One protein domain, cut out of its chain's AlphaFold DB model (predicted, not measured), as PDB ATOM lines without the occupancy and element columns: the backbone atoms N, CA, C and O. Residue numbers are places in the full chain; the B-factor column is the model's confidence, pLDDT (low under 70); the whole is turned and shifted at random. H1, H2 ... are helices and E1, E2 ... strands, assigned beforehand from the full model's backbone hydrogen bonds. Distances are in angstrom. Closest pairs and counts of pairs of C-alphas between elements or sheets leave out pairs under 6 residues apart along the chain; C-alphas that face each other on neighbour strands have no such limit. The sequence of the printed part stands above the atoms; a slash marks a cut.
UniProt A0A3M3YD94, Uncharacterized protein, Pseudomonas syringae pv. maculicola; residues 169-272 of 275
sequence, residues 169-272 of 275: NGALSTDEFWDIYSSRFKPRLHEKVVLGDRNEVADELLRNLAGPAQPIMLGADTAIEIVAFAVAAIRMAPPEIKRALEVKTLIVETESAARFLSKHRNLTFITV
ATOM      1  N   ASN A 169     -56.824  26.947  -4.225       58.69
ATOM      2  CA  ASN A 169     -57.018  28.341  -4.636       58.69
ATOM      3  C   ASN A 169     -55.903  29.285  -4.140       58.69
ATOM      4  O   ASN A 169     -55.518  29.226  -2.972       58.69
ATOM      5  N   GLY A 170     -55.489  30.236  -4.987       70.94
ATOM      6  CA  GLY A 170     -54.768  31.459  -4.597       70.94
ATOM      7  C   GLY A 170     -53.334  31.574  -5.115       70.94
ATOM      8  O   GLY A 170     -52.870  32.686  -5.375       70.94
ATOM      9  N   ALA A 171     -52.645  30.451  -5.299       78.75
ATOM     10  CA  ALA A 171     -51.332  30.403  -5.929       78.75
ATOM     11  C   ALA A 171     -51.128  29.069  -6.653       78.75
ATOM     12  O   ALA A 171     -51.669  28.049  -6.226       78.75
ATOM     13  N   LEU A 172     -50.325  29.100  -7.714       81.94
ATOM     14  CA  LEU A 172     -49.964  27.950  -8.528       81.94
ATOM     15  C   LEU A 172     -48.444  27.788  -8.595       81.94
ATOM     16  O   LEU A 172     -47.710  28.779  -8.612       81.94
ATOM     17  N   SER A 173     -47.964  26.552  -8.694       84.38
ATOM     18  CA  SER A 173     -46.592  26.298  -9.151       84.38
ATOM     19  C   SER A 173     -46.447  26.629 -10.643       84.38
ATOM     20  O   SER A 173     -47.434  26.790 -11.372       84.38
ATOM     21  N   THR A 174     -45.208  26.714 -11.131       89.25
ATOM     22  CA  THR A 174     -44.927  26.884 -12.569       89.25
ATOM     23  C   THR A 174     -45.557  25.779 -13.414       89.25
ATOM     24  O   THR A 174     -46.060  26.041 -14.505       89.25
ATOM     25  N   ASP A 175     -45.572  24.554 -12.899       86.50
ATOM     26  CA  ASP A 175     -46.064  23.376 -13.609       86.50
ATOM     27  C   ASP A 175     -47.588  23.359 -13.653       86.50
ATOM     28  O   ASP A 175     -48.176  23.147 -14.712       86.50
ATOM     29  N   GLU A 176     -48.229  23.694 -12.535       83.56
ATOM     30  CA  GLU A 176     -49.683  23.821 -12.453       83.56
ATOM     31  C   GLU A 176     -50.205  24.909 -13.390       83.56
ATOM     32  O   GLU A 176     -51.152  24.687 -14.151       83.56
ATOM     33  N   PHE A 177     -49.567  26.081 -13.364       90.12
ATOM     34  CA  PHE A 177     -49.909  27.160 -14.276       90.12
ATOM     35  C   PHE A 177     -49.758  26.709 -15.730       90.12
ATOM     36  O   PHE A 177     -50.658  26.932 -16.544       90.12
ATOM     37  N   TRP A 178     -48.637  26.062 -16.068       93.75
ATOM     38  CA  TRP A 178     -48.378  25.622 -17.432       93.75
ATOM     39  C   TRP A 178     -49.391  24.581 -17.903       93.75
ATOM     40  O   TRP A 178     -49.885  24.671 -19.030       93.75
ATOM     41  N   ASP A 179     -49.755  23.622 -17.055       90.88
ATOM     42  CA  ASP A 179     -50.781  22.623 -17.348       90.88
ATOM     43  C   ASP A 179     -52.136  23.267 -17.659       90.88
ATOM     44  O   ASP A 179     -52.767  22.944 -18.675       90.88
ATOM     45  N   ILE A 180     -52.550  24.243 -16.851       90.00
ATOM     46  CA  ILE A 180     -53.798  24.990 -17.053       90.00
ATOM     47  C   ILE A 180     -53.736  25.853 -18.318       90.00
ATOM     48  O   ILE A 180     -54.707  25.908 -19.072       90.00
ATOM     49  N   TYR A 181     -52.626  26.550 -18.559       93.06
ATOM     50  CA  TYR A 181     -52.490  27.462 -19.693       93.06
ATOM     51  C   TYR A 181     -52.392  26.703 -21.022       93.06
ATOM     52  O   TYR A 181     -53.159  26.957 -21.951       93.06
ATOM     53  N   SER A 182     -51.490  25.722 -21.104       94.69
ATOM     54  CA  SER A 182     -51.207  24.978 -22.338       94.69
ATOM     55  C   SER A 182     -52.384  24.128 -22.821       94.69
ATOM     56  O   SER A 182     -52.542  23.935 -24.030       94.69
ATOM     57  N   SER A 183     -53.231  23.642 -21.906       93.81
ATOM     58  CA  SER A 183     -54.410  22.818 -22.217       93.81
ATOM     59  C   SER A 183     -55.582  23.594 -22.830       93.81
ATOM     60  O   SER A 183     -56.507  22.978 -23.363       93.81
ATOM     61  N   ARG A 184     -55.536  24.934 -22.834       92.50
ATOM     62  CA  ARG A 184     -56.531  25.792 -23.511       92.50
ATOM     63  C   ARG A 184     -56.422  25.744 -25.039       92.50
ATOM     64  O   ARG A 184     -57.338  26.187 -25.728       92.50
ATOM     65  N   PHE A 185     -55.329  25.195 -25.565       92.44
ATOM     66  CA  PHE A 185     -55.024  25.129 -26.992       92.44
ATOM     67  C   PHE A 185     -55.097  23.688 -27.511       92.44
ATOM     68  O   PHE A 185     -54.849  22.727 -26.778       92.44
ATOM     69  N   LYS A 186     -55.436  23.529 -28.796       91.31
ATOM     70  CA  LYS A 186     -55.420  22.241 -29.505       91.31
ATOM     71  C   LYS A 186     -54.637  22.383 -30.821       91.31
ATOM     72  O   LYS A 186     -55.103  23.125 -31.683       91.31
ATOM     73  N   PRO A 187     -53.501  21.676 -31.004       91.31
ATOM     74  CA  PRO A 187     -52.833  20.800 -30.032       91.31
ATOM     75  C   PRO A 187     -52.358  21.564 -28.787       91.31
ATOM     76  O   PRO A 187     -52.291  22.792 -28.797       91.31
ATOM     77  N   ARG A 188     -52.056  20.824 -27.710       93.81
ATOM     78  CA  ARG A 188     -51.566  21.403 -26.454       93.81
ATOM     79  C   ARG A 188     -50.340  22.274 -26.735       93.81
ATOM     80  O   ARG A 188     -49.433  21.847 -27.449       93.81
ATOM     81  N   LEU A 189     -50.336  23.487 -26.188       95.44
ATOM     82  CA  LEU A 189     -49.282  24.459 -26.460       95.44
ATOM     83  C   LEU A 189     -47.940  23.993 -25.880       95.44
ATOM     84  O   LEU A 189     -47.884  23.527 -24.745       95.44
ATOM     85  N   HIS A 190     -46.867  24.144 -26.654       95.50
ATOM     86  CA  HIS A 190     -45.500  23.848 -26.224       95.50
ATOM     87  C   HIS A 190     -44.769  25.152 -25.863       95.50
ATOM     88  O   HIS A 190     -44.958  26.169 -26.525       95.50
ATOM     89  N   GLU A 191     -43.886  25.116 -24.864       96.19
ATOM     90  CA  GLU A 191     -43.156  26.266 -24.306       96.19
ATOM     91  C   GLU A 191     -42.438  27.068 -25.402       96.19
ATOM     92  O   GLU A 191     -42.612  28.277 -25.510       96.19
ATOM     93  N   LYS A 192     -41.716  26.375 -26.293       94.69
ATOM     94  CA  LYS A 192     -41.092  26.937 -27.506       94.69
ATOM     95  C   LYS A 192     -42.002  27.834 -28.355       94.69
ATOM     96  O   LYS A 192     -41.506  28.786 -28.938       94.69
ATOM     97  N   VAL A 193     -43.304  27.549 -28.440       94.25
ATOM     98  CA  VAL A 193     -44.246  28.380 -29.214       94.25
ATOM     99  C   VAL A 193     -44.509  29.701 -28.498       94.25
ATOM    100  O   VAL A 193     -44.567  30.742 -29.142       94.25
ATOM    101  N   VAL A 194     -44.623  29.671 -27.166       93.56
ATOM    102  CA  VAL A 194     -44.778  30.884 -26.352       93.56
ATOM    103  C   VAL A 194     -43.503  31.718 -26.383       93.56
ATOM    104  O   VAL A 194     -43.579  32.934 -26.526       93.56
ATOM    105  N   LEU A 195     -42.330  31.090 -26.283       94.06
ATOM    106  CA  LEU A 195     -41.059  31.809 -26.380       94.06
ATOM    107  C   LEU A 195     -40.877  32.431 -27.772       94.06
ATOM    108  O   LEU A 195     -40.537  33.613 -27.880       94.06
ATOM    109  N   GLY A 196     -41.178  31.669 -28.827       90.75
ATOM    110  CA  GLY A 196     -40.920  32.072 -30.207       90.75
ATOM    111  C   GLY A 196     -39.434  32.381 -30.407       90.75
ATOM    112  O   GLY A 196     -38.572  31.693 -29.863       90.75
ATOM    113  N   ASP A 197     -39.137  33.465 -31.121       89.75
ATOM    114  CA  ASP A 197     -37.758  33.910 -31.371       89.75
ATOM    115  C   ASP A 197     -37.182  34.799 -30.250       89.75
ATOM    116  O   ASP A 197     -36.079  35.326 -30.364       89.75
ATOM    117  N   ARG A 198     -37.890  34.954 -29.123       92.44
ATOM    118  CA  ARG A 198     -37.507  35.850 -28.012       92.44
ATOM    119  C   ARG A 198     -36.562  35.190 -27.002       92.44
ATOM    120  O   ARG A 198     -36.667  35.436 -25.801       92.44
ATOM    121  N   ASN A 199     -35.647  34.347 -27.475       92.62
ATOM    122  CA  ASN A 199     -34.716  33.611 -26.611       92.62
ATOM    123  C   ASN A 199     -33.813  34.558 -25.805       92.62
ATOM    124  O   ASN A 199     -33.605  34.332 -24.620       92.62
ATOM    125  N   GLU A 200     -33.378  35.675 -26.396       93.25
ATOM    126  CA  GLU A 200     -32.559  36.679 -25.697       93.25
ATOM    127  C   GLU A 200     -33.297  37.308 -24.504       93.25
ATOM    128  O   GLU A 200     -32.719  37.468 -23.429       93.25
ATOM    129  N   VAL A 201     -34.595  37.594 -24.669       93.62
ATOM    130  CA  VAL A 201     -35.459  38.131 -23.605       93.62
ATOM    131  C   VAL A 201     -35.704  37.078 -22.522       93.62
ATOM    132  O   VAL A 201     -35.717  37.402 -21.336       93.62
ATOM    133  N   ALA A 202     -35.878  35.812 -22.911       94.44
ATOM    134  CA  ALA A 202     -36.011  34.705 -21.967       94.44
ATOM    135  C   ALA A 202     -34.728  34.529 -21.138       94.44
ATOM    136  O   ALA A 202     -34.800  34.427 -19.916       94.44
ATOM    137  N   ASP A 203     -33.557  34.576 -21.772       93.88
ATOM    138  CA  ASP A 203     -32.268  34.465 -21.088       93.88
ATOM    139  C   ASP A 203     -32.012  35.646 -20.143       93.88
ATOM    140  O   ASP A 203     -31.478  35.468 -19.046       93.88
ATOM    141  N   GLU A 204     -32.397  36.862 -20.540       93.75
ATOM    142  CA  GLU A 204     -32.333  38.040 -19.672       93.75
ATOM    143  C   GLU A 204     -33.261  37.903 -18.465       93.75
ATOM    144  O   GLU A 204     -32.834  38.134 -17.333       93.75
ATOM    145  N   LEU A 205     -34.496  37.452 -18.687       94.00
ATOM    146  CA  LEU A 205     -35.440  37.169 -17.615       94.00
ATOM    147  C   LEU A 205     -34.865  36.144 -16.630       94.00
ATOM    148  O   LEU A 205     -34.879  36.393 -15.428       94.00
ATOM    149  N   LEU A 206     -34.312  35.029 -17.114       94.44
ATOM    150  CA  LEU A 206     -33.715  33.996 -16.261       94.44
ATOM    151  C   LEU A 206     -32.549  34.538 -15.425       94.44
ATOM    152  O   LEU A 206     -32.472  34.248 -14.231       94.44
ATOM    153  N   ARG A 207     -31.673  35.363 -16.017       92.06
ATOM    154  CA  ARG A 207     -30.591  36.037 -15.278       92.06
ATOM    155  C   ARG A 207     -31.137  36.969 -14.201       92.06
ATOM    156  O   ARG A 207     -30.634  36.960 -13.082       92.06
ATOM    157  N   ASN A 208     -32.172  37.740 -14.525       91.75
ATOM    158  CA  ASN A 208     -32.785  38.674 -13.587       91.75
ATOM    159  C   ASN A 208     -33.490  37.956 -12.431       91.75
ATOM    160  O   ASN A 208     -33.385  38.414 -11.298       91.75
ATOM    161  N   LEU A 209     -34.147  36.823 -12.701       89.88
ATOM    162  CA  LEU A 209     -34.796  35.980 -11.692       89.88
ATOM    163  C   LEU A 209     -33.794  35.257 -10.780       89.88
ATOM    164  O   LEU A 209     -34.081  35.035  -9.607       89.88
ATOM    165  N   ALA A 210     -32.627  34.885 -11.306       86.75
ATOM    166  CA  ALA A 210     -31.554  34.276 -10.520       86.75
ATOM    167  C   ALA A 210     -30.740  35.301  -9.704       86.75
ATOM    168  O   ALA A 210     -29.977  34.915  -8.818       86.75
ATOM    169  N   GLY A 211     -30.865  36.589 -10.031       85.25
ATOM    170  CA  GLY A 211     -30.140  37.685  -9.402       85.25
ATOM    171  C   GLY A 211     -30.844  38.289  -8.178       85.25
ATOM    172  O   GLY A 211     -31.814  37.738  -7.655       85.25
ATOM    173  N   PRO A 212     -30.354  39.445  -7.695       82.38
ATOM    174  CA  PRO A 212     -31.000  40.194  -6.623       82.38
ATOM    175  C   PRO A 212     -32.428  40.617  -6.990       82.38
ATOM    176  O   PRO A 212     -32.728  40.888  -8.152       82.38
ATOM    177  N   ALA A 213     -33.292  40.737  -5.978       81.06
ATOM    178  CA  ALA A 213     -34.676  41.165  -6.164       81.06
ATOM    179  C   ALA A 213     -34.755  42.540  -6.853       81.06
ATOM    180  O   ALA A 213     -34.222  43.530  -6.350       81.06
ATOM    181  N   GLN A 214     -35.450  42.595  -7.990       82.25
ATOM    182  CA  GLN A 214     -35.601  43.794  -8.814       82.25
ATOM    183  C   GLN A 214     -36.922  43.763  -9.600       82.25
ATOM    184  O   GLN A 214     -37.444  42.678  -9.872       82.25
ATOM    185  N   PRO A 215     -37.481  44.925  -9.983       80.44
ATOM    186  CA  PRO A 215     -38.621  44.971 -10.890       80.44
ATOM    187  C   PRO A 215     -38.205  44.532 -12.302       80.44
ATOM    188  O   PRO A 215     -37.188  44.986 -12.822       80.44
ATOM    189  N   ILE A 216     -39.016  43.682 -12.936       84.31
ATOM    190  CA  ILE A 216     -38.802  43.215 -14.312       84.31
ATOM    191  C   ILE A 216     -39.997  43.658 -15.154       84.31
ATOM    192  O   ILE A 216     -41.137  43.303 -14.856       84.31
ATOM    193  N   MET A 217     -39.735  44.444 -16.197       80.62
ATOM    194  CA  MET A 217     -40.767  44.962 -17.096       80.62
ATOM    195  C   MET A 217     -40.819  44.124 -18.369       80.62
ATOM    196  O   MET A 217     -39.841  44.056 -19.110       80.62
ATOM    197  N   LEU A 218     -41.972  43.514 -18.639       81.75
ATOM    198  CA  LEU A 218     -42.236  42.751 -19.858       81.75
ATOM    199  C   LEU A 218     -43.479  43.321 -20.548       81.75
ATOM    200  O   LEU A 218     -44.468  43.631 -19.887       81.75
ATOM    201  N   GLY A 219     -43.422  43.468 -21.871       79.56
ATOM    202  CA  GLY A 219     -44.559  43.889 -22.691       79.56
ATOM    203  C   GLY A 219     -45.217  42.694 -23.378       79.56
ATOM    204  O   GLY A 219     -44.524  41.878 -23.986       79.56
ATOM    205  N   ALA A 220     -46.542  42.600 -23.300       83.12
ATOM    206  CA  ALA A 220     -47.356  41.656 -24.065       83.12
ATOM    207  C   ALA A 220     -48.761  42.232 -24.288       83.12
ATOM    208  O   ALA A 220     -49.128  43.227 -23.657       83.12
ATOM    209  N   ASP A 221     -49.545  41.584 -25.149       83.12
ATOM    210  CA  ASP A 221     -50.926  41.988 -25.435       83.12
ATOM    211  C   ASP A 221     -51.846  41.705 -24.246       83.12
ATOM    212  O   ASP A 221     -52.783  42.455 -23.966       83.12
ATOM    213  N   THR A 222     -51.558  40.637 -23.499       86.56
ATOM    214  CA  THR A 222     -52.281  40.299 -22.279       86.56
ATOM    215  C   THR A 222     -51.337  39.982 -21.132       86.56
ATOM    216  O   THR A 222     -50.258  39.413 -21.290       86.56
ATOM    217  N   ALA A 223     -51.773  40.286 -19.914       84.69
ATOM    218  CA  ALA A 223     -50.962  40.008 -18.740       84.69
ATOM    219  C   ALA A 223     -50.754  38.499 -18.499       84.69
ATOM    220  O   ALA A 223     -49.705  38.091 -18.008       84.69
ATOM    221  N   ILE A 224     -51.710  37.650 -18.902       88.00
ATOM    222  CA  ILE A 224     -51.569  36.190 -18.800       88.00
ATOM    223  C   ILE A 224     -50.473  35.644 -19.728       88.00
ATOM    224  O   ILE A 224     -49.818  34.663 -19.380       88.00
ATOM    225  N   GLU A 225     -50.225  36.283 -20.876       89.31
ATOM    226  CA  GLU A 225     -49.118  35.916 -21.767       89.31
ATOM    227  C   GLU A 225     -47.759  36.225 -21.153       89.31
ATOM    228  O   GLU A 225     -46.821  35.466 -21.375       89.31
ATOM    229  N   ILE A 226     -47.647  37.280 -20.340       90.50
ATOM    230  CA  ILE A 226     -46.413  37.570 -19.596       90.50
ATOM    231  C   ILE A 226     -46.120  36.433 -18.616       90.50
ATOM    232  O   ILE A 226     -44.998  35.928 -18.575       90.50
ATOM    233  N   VAL A 227     -47.136  35.987 -17.866       91.88
ATOM    234  CA  VAL A 227     -46.993  34.850 -16.943       91.88
ATOM    235  C   VAL A 227     -46.601  33.588 -17.707       91.88
ATOM    236  O   VAL A 227     -45.657  32.902 -17.319       91.88
ATOM    237  N   ALA A 228     -47.263  33.309 -18.832       93.81
ATOM    238  CA  ALA A 228     -46.941  32.161 -19.672       93.81
ATOM    239  C   ALA A 228     -45.535  32.222 -20.267       93.81
ATOM    240  O   ALA A 228     -44.862  31.196 -20.307       93.81
ATOM    241  N   PHE A 229     -45.071  33.400 -20.684       94.94
ATOM    242  CA  PHE A 229     -43.715  33.602 -21.180       94.94
ATOM    243  C   PHE A 229     -42.680  33.333 -20.091       94.94
ATOM    244  O   PHE A 229     -41.737  32.575 -20.315       94.94
ATOM    245  N   ALA A 230     -42.883  33.885 -18.893       94.50
ATOM    246  CA  ALA A 230     -41.978  33.675 -17.770       94.50
ATOM    247  C   ALA A 230     -41.922  32.202 -17.335       94.50
ATOM    248  O   ALA A 230     -40.839  31.642 -17.170       94.50
ATOM    249  N   VAL A 231     -43.080  31.544 -17.229       94.94
ATOM    250  CA  VAL A 231     -43.162  30.115 -16.903       94.94
ATOM    251  C   VAL A 231     -42.521  29.253 -17.995       94.94
ATOM    252  O   VAL A 231     -41.768  28.333 -17.679       94.94
ATOM    253  N   ALA A 232     -42.755  29.561 -19.274       96.00
ATOM    254  CA  ALA A 232     -42.119  28.861 -20.388       96.00
ATOM    255  C   ALA A 232     -40.590  29.018 -20.363       96.00
ATOM    256  O   ALA A 232     -39.884  28.038 -20.587       96.00
ATOM    257  N   ALA A 233     -40.082  30.214 -20.045       96.38
ATOM    258  CA  ALA A 233     -38.648  30.477 -19.937       96.38
ATOM    259  C   ALA A 233     -38.012  29.642 -18.817       96.38
ATOM    260  O   ALA A 233     -37.030  28.944 -19.060       96.38
ATOM    261  N   ILE A 234     -38.615  29.634 -17.620       95.75
ATOM    262  CA  ILE A 234     -38.153  28.818 -16.482       95.75
ATOM    263  C   ILE A 234     -38.133  27.332 -16.856       95.75
ATOM    264  O   ILE A 234     -37.126  26.653 -16.664       95.75
ATOM    265  N   ARG A 235     -39.222  26.825 -17.443       94.25
ATOM    266  CA  ARG A 235     -39.372  25.398 -17.771       94.25
ATOM    267  C   ARG A 235     -38.448  24.913 -18.889       94.25
ATOM    268  O   ARG A 235     -38.160  23.713 -18.933       94.25
ATOM    269  N   MET A 236     -38.015  25.817 -19.771       95.06
ATOM    270  CA  MET A 236     -37.074  25.564 -20.870       95.06
ATOM    271  C   MET A 236     -35.608  25.809 -20.492       95.06
ATOM    272  O   MET A 236     -34.723  25.490 -21.288       95.06
ATOM    273  N   ALA A 237     -35.337  26.359 -19.304       95.12
ATOM    274  CA  ALA A 237     -33.984  26.604 -18.830       95.12
ATOM    275  C   ALA A 237     -33.198  25.288 -18.632       95.12
ATOM    276  O   ALA A 237     -33.795  24.217 -18.454       95.12
ATOM    277  N   PRO A 238     -31.851  25.344 -18.609       93.94
ATOM    278  CA  PRO A 238     -31.027  24.202 -18.227       93.94
ATOM    279  C   PRO A 238     -31.476  23.600 -16.882       93.94
ATOM    280  O   PRO A 238     -31.859  24.364 -15.994       93.94
ATOM    281  N   PRO A 239     -31.398  22.266 -16.681       88.69
ATOM    282  CA  PRO A 239     -32.011  21.587 -15.532       88.69
ATOM    283  C   PRO A 239     -31.685  22.184 -14.155       88.69
ATOM    284  O   PRO A 239     -32.564  22.278 -13.303       88.69
ATOM    285  N   GLU A 240     -30.440  22.617 -13.943       86.12
ATOM    286  CA  GLU A 240     -30.003  23.220 -12.678       86.12
ATOM    287  C   GLU A 240     -30.657  24.585 -12.428       86.12
ATOM    288  O   GLU A 240     -31.171  24.834 -11.337       86.12
ATOM    289  N   ILE A 241     -30.701  25.443 -13.454       90.25
ATOM    290  CA  ILE A 241     -31.327  26.772 -13.394       90.25
ATOM    291  C   ILE A 241     -32.838  26.624 -13.242       90.25
ATOM    292  O   ILE A 241     -33.435  27.246 -12.365       90.25
ATOM    293  N   LYS A 242     -33.442  25.757 -14.061       92.19
ATOM    294  CA  LYS A 242     -34.864  25.426 -14.005       92.19
ATOM    295  C   LYS A 242     -35.266  25.059 -12.583       92.19
ATOM    296  O   LYS A 242     -36.116  25.729 -12.006       92.19
ATOM    297  N   ARG A 243     -34.608  24.058 -11.983       89.25
ATOM    298  CA  ARG A 243     -34.992  23.590 -10.648       89.25
ATOM    299  C   ARG A 243     -34.790  24.662  -9.584       89.25
ATOM    300  O   ARG A 243     -35.660  24.828  -8.739       89.25
ATOM    301  N   ALA A 244     -33.684  25.406  -9.636       88.56
ATOM    302  CA  ALA A 244     -33.409  26.489  -8.690       88.56
ATOM    303  C   ALA A 244     -34.460  27.614  -8.731       88.56
ATOM    304  O   ALA A 244     -34.740  28.222  -7.696       88.56
ATOM    305  N   LEU A 245     -35.046  27.882  -9.902       91.38
ATOM    306  CA  LEU A 245     -36.113  28.869 -10.065       91.38
ATOM    307  C   LEU A 245     -37.490  28.302  -9.704       91.38
ATOM    308  O   LEU A 245     -38.253  28.981  -9.022       91.38
ATOM    309  N   GLU A 246     -37.808  27.066 -10.095       90.00
ATOM    310  CA  GLU A 246     -39.086  26.409  -9.770       90.00
ATOM    311  C   GLU A 246     -39.330  26.354  -8.260       90.00
ATOM    312  O   GLU A 246     -40.395  26.744  -7.790       90.00
ATOM    313  N   VAL A 247     -38.312  25.971  -7.480       87.62
ATOM    314  CA  VAL A 247     -38.406  25.859  -6.011       87.62
ATOM    315  C   VAL A 247     -38.534  27.208  -5.298       87.62
ATOM    316  O   VAL A 247     -38.704  27.249  -4.082       87.62
ATOM    317  N   LYS A 248     -38.450  28.317  -6.041       87.44
ATOM    318  CA  LYS A 248     -38.610  29.687  -5.540       87.44
ATOM    319  C   LYS A 248     -39.794  30.411  -6.175       87.44
ATOM    320  O   LYS A 248     -40.118  31.500  -5.714       87.44
ATOM    321  N   THR A 249     -40.437  29.858  -7.206       89.06
ATOM    322  CA  THR A 249     -41.423  30.587  -8.017       89.06
ATOM    323  C   THR A 249     -42.852  30.140  -7.732       89.06
ATOM    324  O   THR A 249     -43.177  28.960  -7.828       89.06
ATOM    325  N   LEU A 250     -43.729  31.108  -7.460       87.19
ATOM    326  CA  LEU A 250     -45.178  30.916  -7.383       87.19
ATOM    327  C   LEU A 250     -45.905  31.918  -8.282       87.19
ATOM    328  O   LEU A 250     -45.554  33.100  -8.346       87.19
ATOM    329  N   ILE A 251     -46.956  31.445  -8.945       88.00
ATOM    330  CA  ILE A 251     -47.869  32.261  -9.735       88.00
ATOM    331  C   ILE A 251     -49.022  32.624  -8.811       88.00
ATOM    332  O   ILE A 251     -49.752  31.751  -8.352       88.00
ATOM    333  N   VAL A 252     -49.171  33.905  -8.501       84.06
ATOM    334  CA  VAL A 252     -50.123  34.370  -7.491       84.06
ATOM    335  C   VAL A 252     -51.375  34.909  -8.170       84.06
ATOM    336  O   VAL A 252     -51.307  35.894  -8.909       84.06
ATOM    337  N   GLU A 253     -52.515  34.274  -7.893       80.00
ATOM    338  CA  GLU A 253     -53.795  34.550  -8.559       80.00
ATOM    339  C   GLU A 253     -54.721  35.465  -7.746       80.00
ATOM    340  O   GLU A 253     -55.662  36.032  -8.299       80.00
ATOM    341  N   THR A 254     -54.487  35.622  -6.437       76.94
ATOM    342  CA  THR A 254     -55.336  36.453  -5.568       76.94
ATOM    343  C   THR A 254     -54.538  37.451  -4.735       76.94
ATOM    344  O   THR A 254     -53.422  37.184  -4.289       76.94
ATOM    345  N   GLU A 255     -55.152  38.601  -4.437       76.56
ATOM    346  CA  GLU A 255     -54.558  39.620  -3.561       76.56
ATOM    347  C   GLU A 255     -54.270  39.070  -2.153       76.56
ATOM    348  O   GLU A 255     -53.246  39.381  -1.543       76.56
ATOM    349  N   SER A 256     -55.148  38.206  -1.633       72.75
ATOM    350  CA  SER A 256     -54.959  37.558  -0.332       72.75
ATOM    351  C   SER A 256     -53.710  36.675  -0.301       72.75
ATOM    352  O   SER A 256     -52.953  36.725   0.671       72.75
ATOM    353  N   ALA A 257     -53.459  35.915  -1.371       73.75
ATOM    354  CA  ALA A 257     -52.255  35.111  -1.510       73.75
ATOM    355  C   ALA A 257     -51.014  36.000  -1.661       73.75
ATOM    356  O   ALA A 257     -50.020  35.759  -0.980       73.75
ATOM    357  N   ALA A 258     -51.092  37.082  -2.442       75.50
ATOM    358  CA  ALA A 258     -49.993  38.038  -2.594       75.50
ATOM    359  C   ALA A 258     -49.590  38.661  -1.249       75.50
ATOM    360  O   ALA A 258     -48.418  38.639  -0.872       75.50
ATOM    361  N   ARG A 259     -50.567  39.145  -0.468       73.38
ATOM    362  CA  ARG A 259     -50.326  39.713   0.870       73.38
ATOM    363  C   ARG A 259     -49.722  38.688   1.827       73.38
ATOM    364  O   ARG A 259     -48.812  39.030   2.579       73.38
ATOM    365  N   PHE A 260     -50.202  37.443   1.811       69.44
ATOM    366  CA  PHE A 260     -49.647  36.381   2.650       69.44
ATOM    367  C   PHE A 260     -48.192  36.061   2.274       69.44
ATOM    368  O   PHE A 260     -47.320  36.019   3.142       69.44
ATOM    369  N   LEU A 261     -47.930  35.877   0.981       72.25
ATOM    370  CA  LEU A 261     -46.637  35.431   0.475       72.25
ATOM    371  C   LEU A 261     -45.561  36.522   0.538       72.25
ATOM    372  O   LEU A 261     -44.411  36.198   0.818       72.25
ATOM    373  N   SER A 262     -45.933  37.802   0.414       72.94
ATOM    374  CA  SER A 262     -45.012  38.955   0.493       72.94
ATOM    375  C   SER A 262     -44.167  39.043   1.774       72.94
ATOM    376  O   SER A 262     -43.183  39.775   1.818       72.94
ATOM    377  N   LYS A 263     -44.539  38.304   2.827       68.94
ATOM    378  CA  LYS A 263     -43.812  38.249   4.103       68.94
ATOM    379  C   LYS A 263     -42.577  37.339   4.076       68.94
ATOM    380  O   LYS A 263     -41.789  37.380   5.016       68.94
ATOM    381  N   HIS A 264     -42.418  36.529   3.033       67.00
ATOM    382  CA  HIS A 264     -41.345  35.546   2.902       67.00
ATOM    383  C   HIS A 264     -40.228  36.088   1.997       67.00
ATOM    384  O   HIS A 264     -40.479  36.860   1.070       67.00
ATOM    385  N   ARG A 265     -38.981  35.699   2.277       66.94
ATOM    386  CA  ARG A 265     -37.789  36.111   1.514       66.94
ATOM    387  C   ARG A 265     -37.390  35.020   0.513       66.94
ATOM    388  O   ARG A 265     -37.840  33.889   0.634       66.94
ATOM    389  N   ASN A 266     -36.538  35.359  -0.458       69.56
ATOM    390  CA  ASN A 266     -36.006  34.427  -1.467       69.56
ATOM    391  C   ASN A 266     -37.068  33.715  -2.329       69.56
ATOM    392  O   ASN A 266     -36.842  32.606  -2.811       69.56
ATOM    393  N   LEU A 267     -38.205  34.374  -2.562       74.25
ATOM    394  CA  LEU A 267     -39.257  33.906  -3.458       74.25
ATOM    395  C   LEU A 267     -39.405  34.833  -4.658       74.25
ATOM    396  O   LEU A 267     -39.291  36.053  -4.545       74.25
ATOM    397  N   THR A 268     -39.726  34.228  -5.791       76.50
ATOM    398  CA  THR A 268     -40.172  34.890  -7.010       76.50
ATOM    399  C   THR A 268     -41.690  34.795  -7.085       76.50
ATOM    400  O   THR A 268     -42.258  33.701  -7.111       76.50
ATOM    401  N   PHE A 269     -42.358  35.943  -7.162       78.88
ATOM    402  CA  PHE A 269     -43.792  36.004  -7.426       78.88
ATOM    403  C   PHE A 269     -44.033  36.488  -8.842       78.88
ATOM    404  O   PHE A 269     -43.546  37.547  -9.234       78.88
ATOM    405  N   ILE A 270     -44.838  35.736  -9.583       77.06
ATOM    406  CA  ILE A 270     -45.375  36.183 -10.863       77.06
ATOM    407  C   ILE A 270     -46.860  36.446 -10.638       77.06
ATOM    408  O   ILE A 270     -47.617  35.539 -10.301       77.06
ATOM    409  N   THR A 271     -47.283  37.698 -10.770       73.06
ATOM    410  CA  THR A 271     -48.681  38.090 -10.574       73.06
ATOM    411  C   THR A 271     -49.105  39.089 -11.637       73.06
ATOM    412  O   THR A 271     -48.286  39.828 -12.182       73.06
ATOM    413  N   VAL A 272     -50.400  39.096 -11.930       66.94
ATOM    414  CA  VAL A 272     -51.034  40.074 -12.805       66.94
ATOM    415  C   VAL A 272     -51.799  41.045 -11.922       66.94
ATOM    416  O   VAL A 272     -52.778  40.661 -11.283       66.94
TER     417      VAL A 272
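What this domain is: This is residues 169 to 272 of the 275 residues of an uncharacterized protein of Pseudomonas syringae pv. maculicola (UniProt A0A3M3YD94). One helix, H4, forms the middle, with four others, H1, H2, H3 and H5, packed round it; a small two-stranded sheet, E1 and E2, also meets it, and H6 is on the side of that sheet away from H4. The printed part has 104 residues with six named helices and two named strands, in the order H1 H2 H3 H4 H5 E1 H6 E2; the sheet, E1 then E2, is parallel and the class is mostly helix. It is compact, with a radius of gyration of the C-alphas of 13.2 A and spans of 38 by 28 by 26 A.

How they stand to each other: Look first at E1, residues 249 to 252, and E2, residues 268 to 271, parallel neighbours in which N 250 and O 268 are 3.0 A apart, within hydrogen-bond range. With H6, residues 255 to 261, they form a strand-helix-strand unit, two parallel strands joined through a helix, with a right-handed crossover. Next find the hub, H4, residues 223 to 236; its closest C-alpha to E2 is that of Val 227, 6.4 A from that of Ile 270. H1, residues 174 to 182, touches H4 at a steep tilt of 60 degrees, closest at the C-alphas of Thr 174 and Val 231, 5.7 A. H2, residues 191 to 195, touches H4, closest at the C-alphas of Glu 191 and Ala 232, 4.8 A. H3, residues 199 to 210, touches H4 with residues 202 to 206 alone, about perpendicular at 84 degrees, closest at the C-alphas of Ala 202 and Ala 233, 5.4 A. H5, residues 239 to 246, forms a helical hairpin with H4 at 34.6 degrees, only just shallow, closest at the C-alphas of Ile 234 and Lys 242, 5.3 A. In the six helices every O i to N i+4 pair is within hydrogen-bond range.

Where its parts are: Find C-alpha 174 at (-44.927, 26.884, -12.569), where H1 begins. H4 starts at C-alpha 223 (-50.962, 40.008, -18.740) and runs 20.2 A; H3 runs 16.4 A. E2 ends at C-alpha 271 (-48.681, 38.090, -10.574).

The domain as a whole: The two C-alphas farthest apart, of Pro 187 and Lys 263, are 39.4 A apart. The printed part has no cut, and the link from H3 to H4, residues 211 to 222, is long. pLDDT is under 70 at residues 169, 260, 263 to 266 and 272.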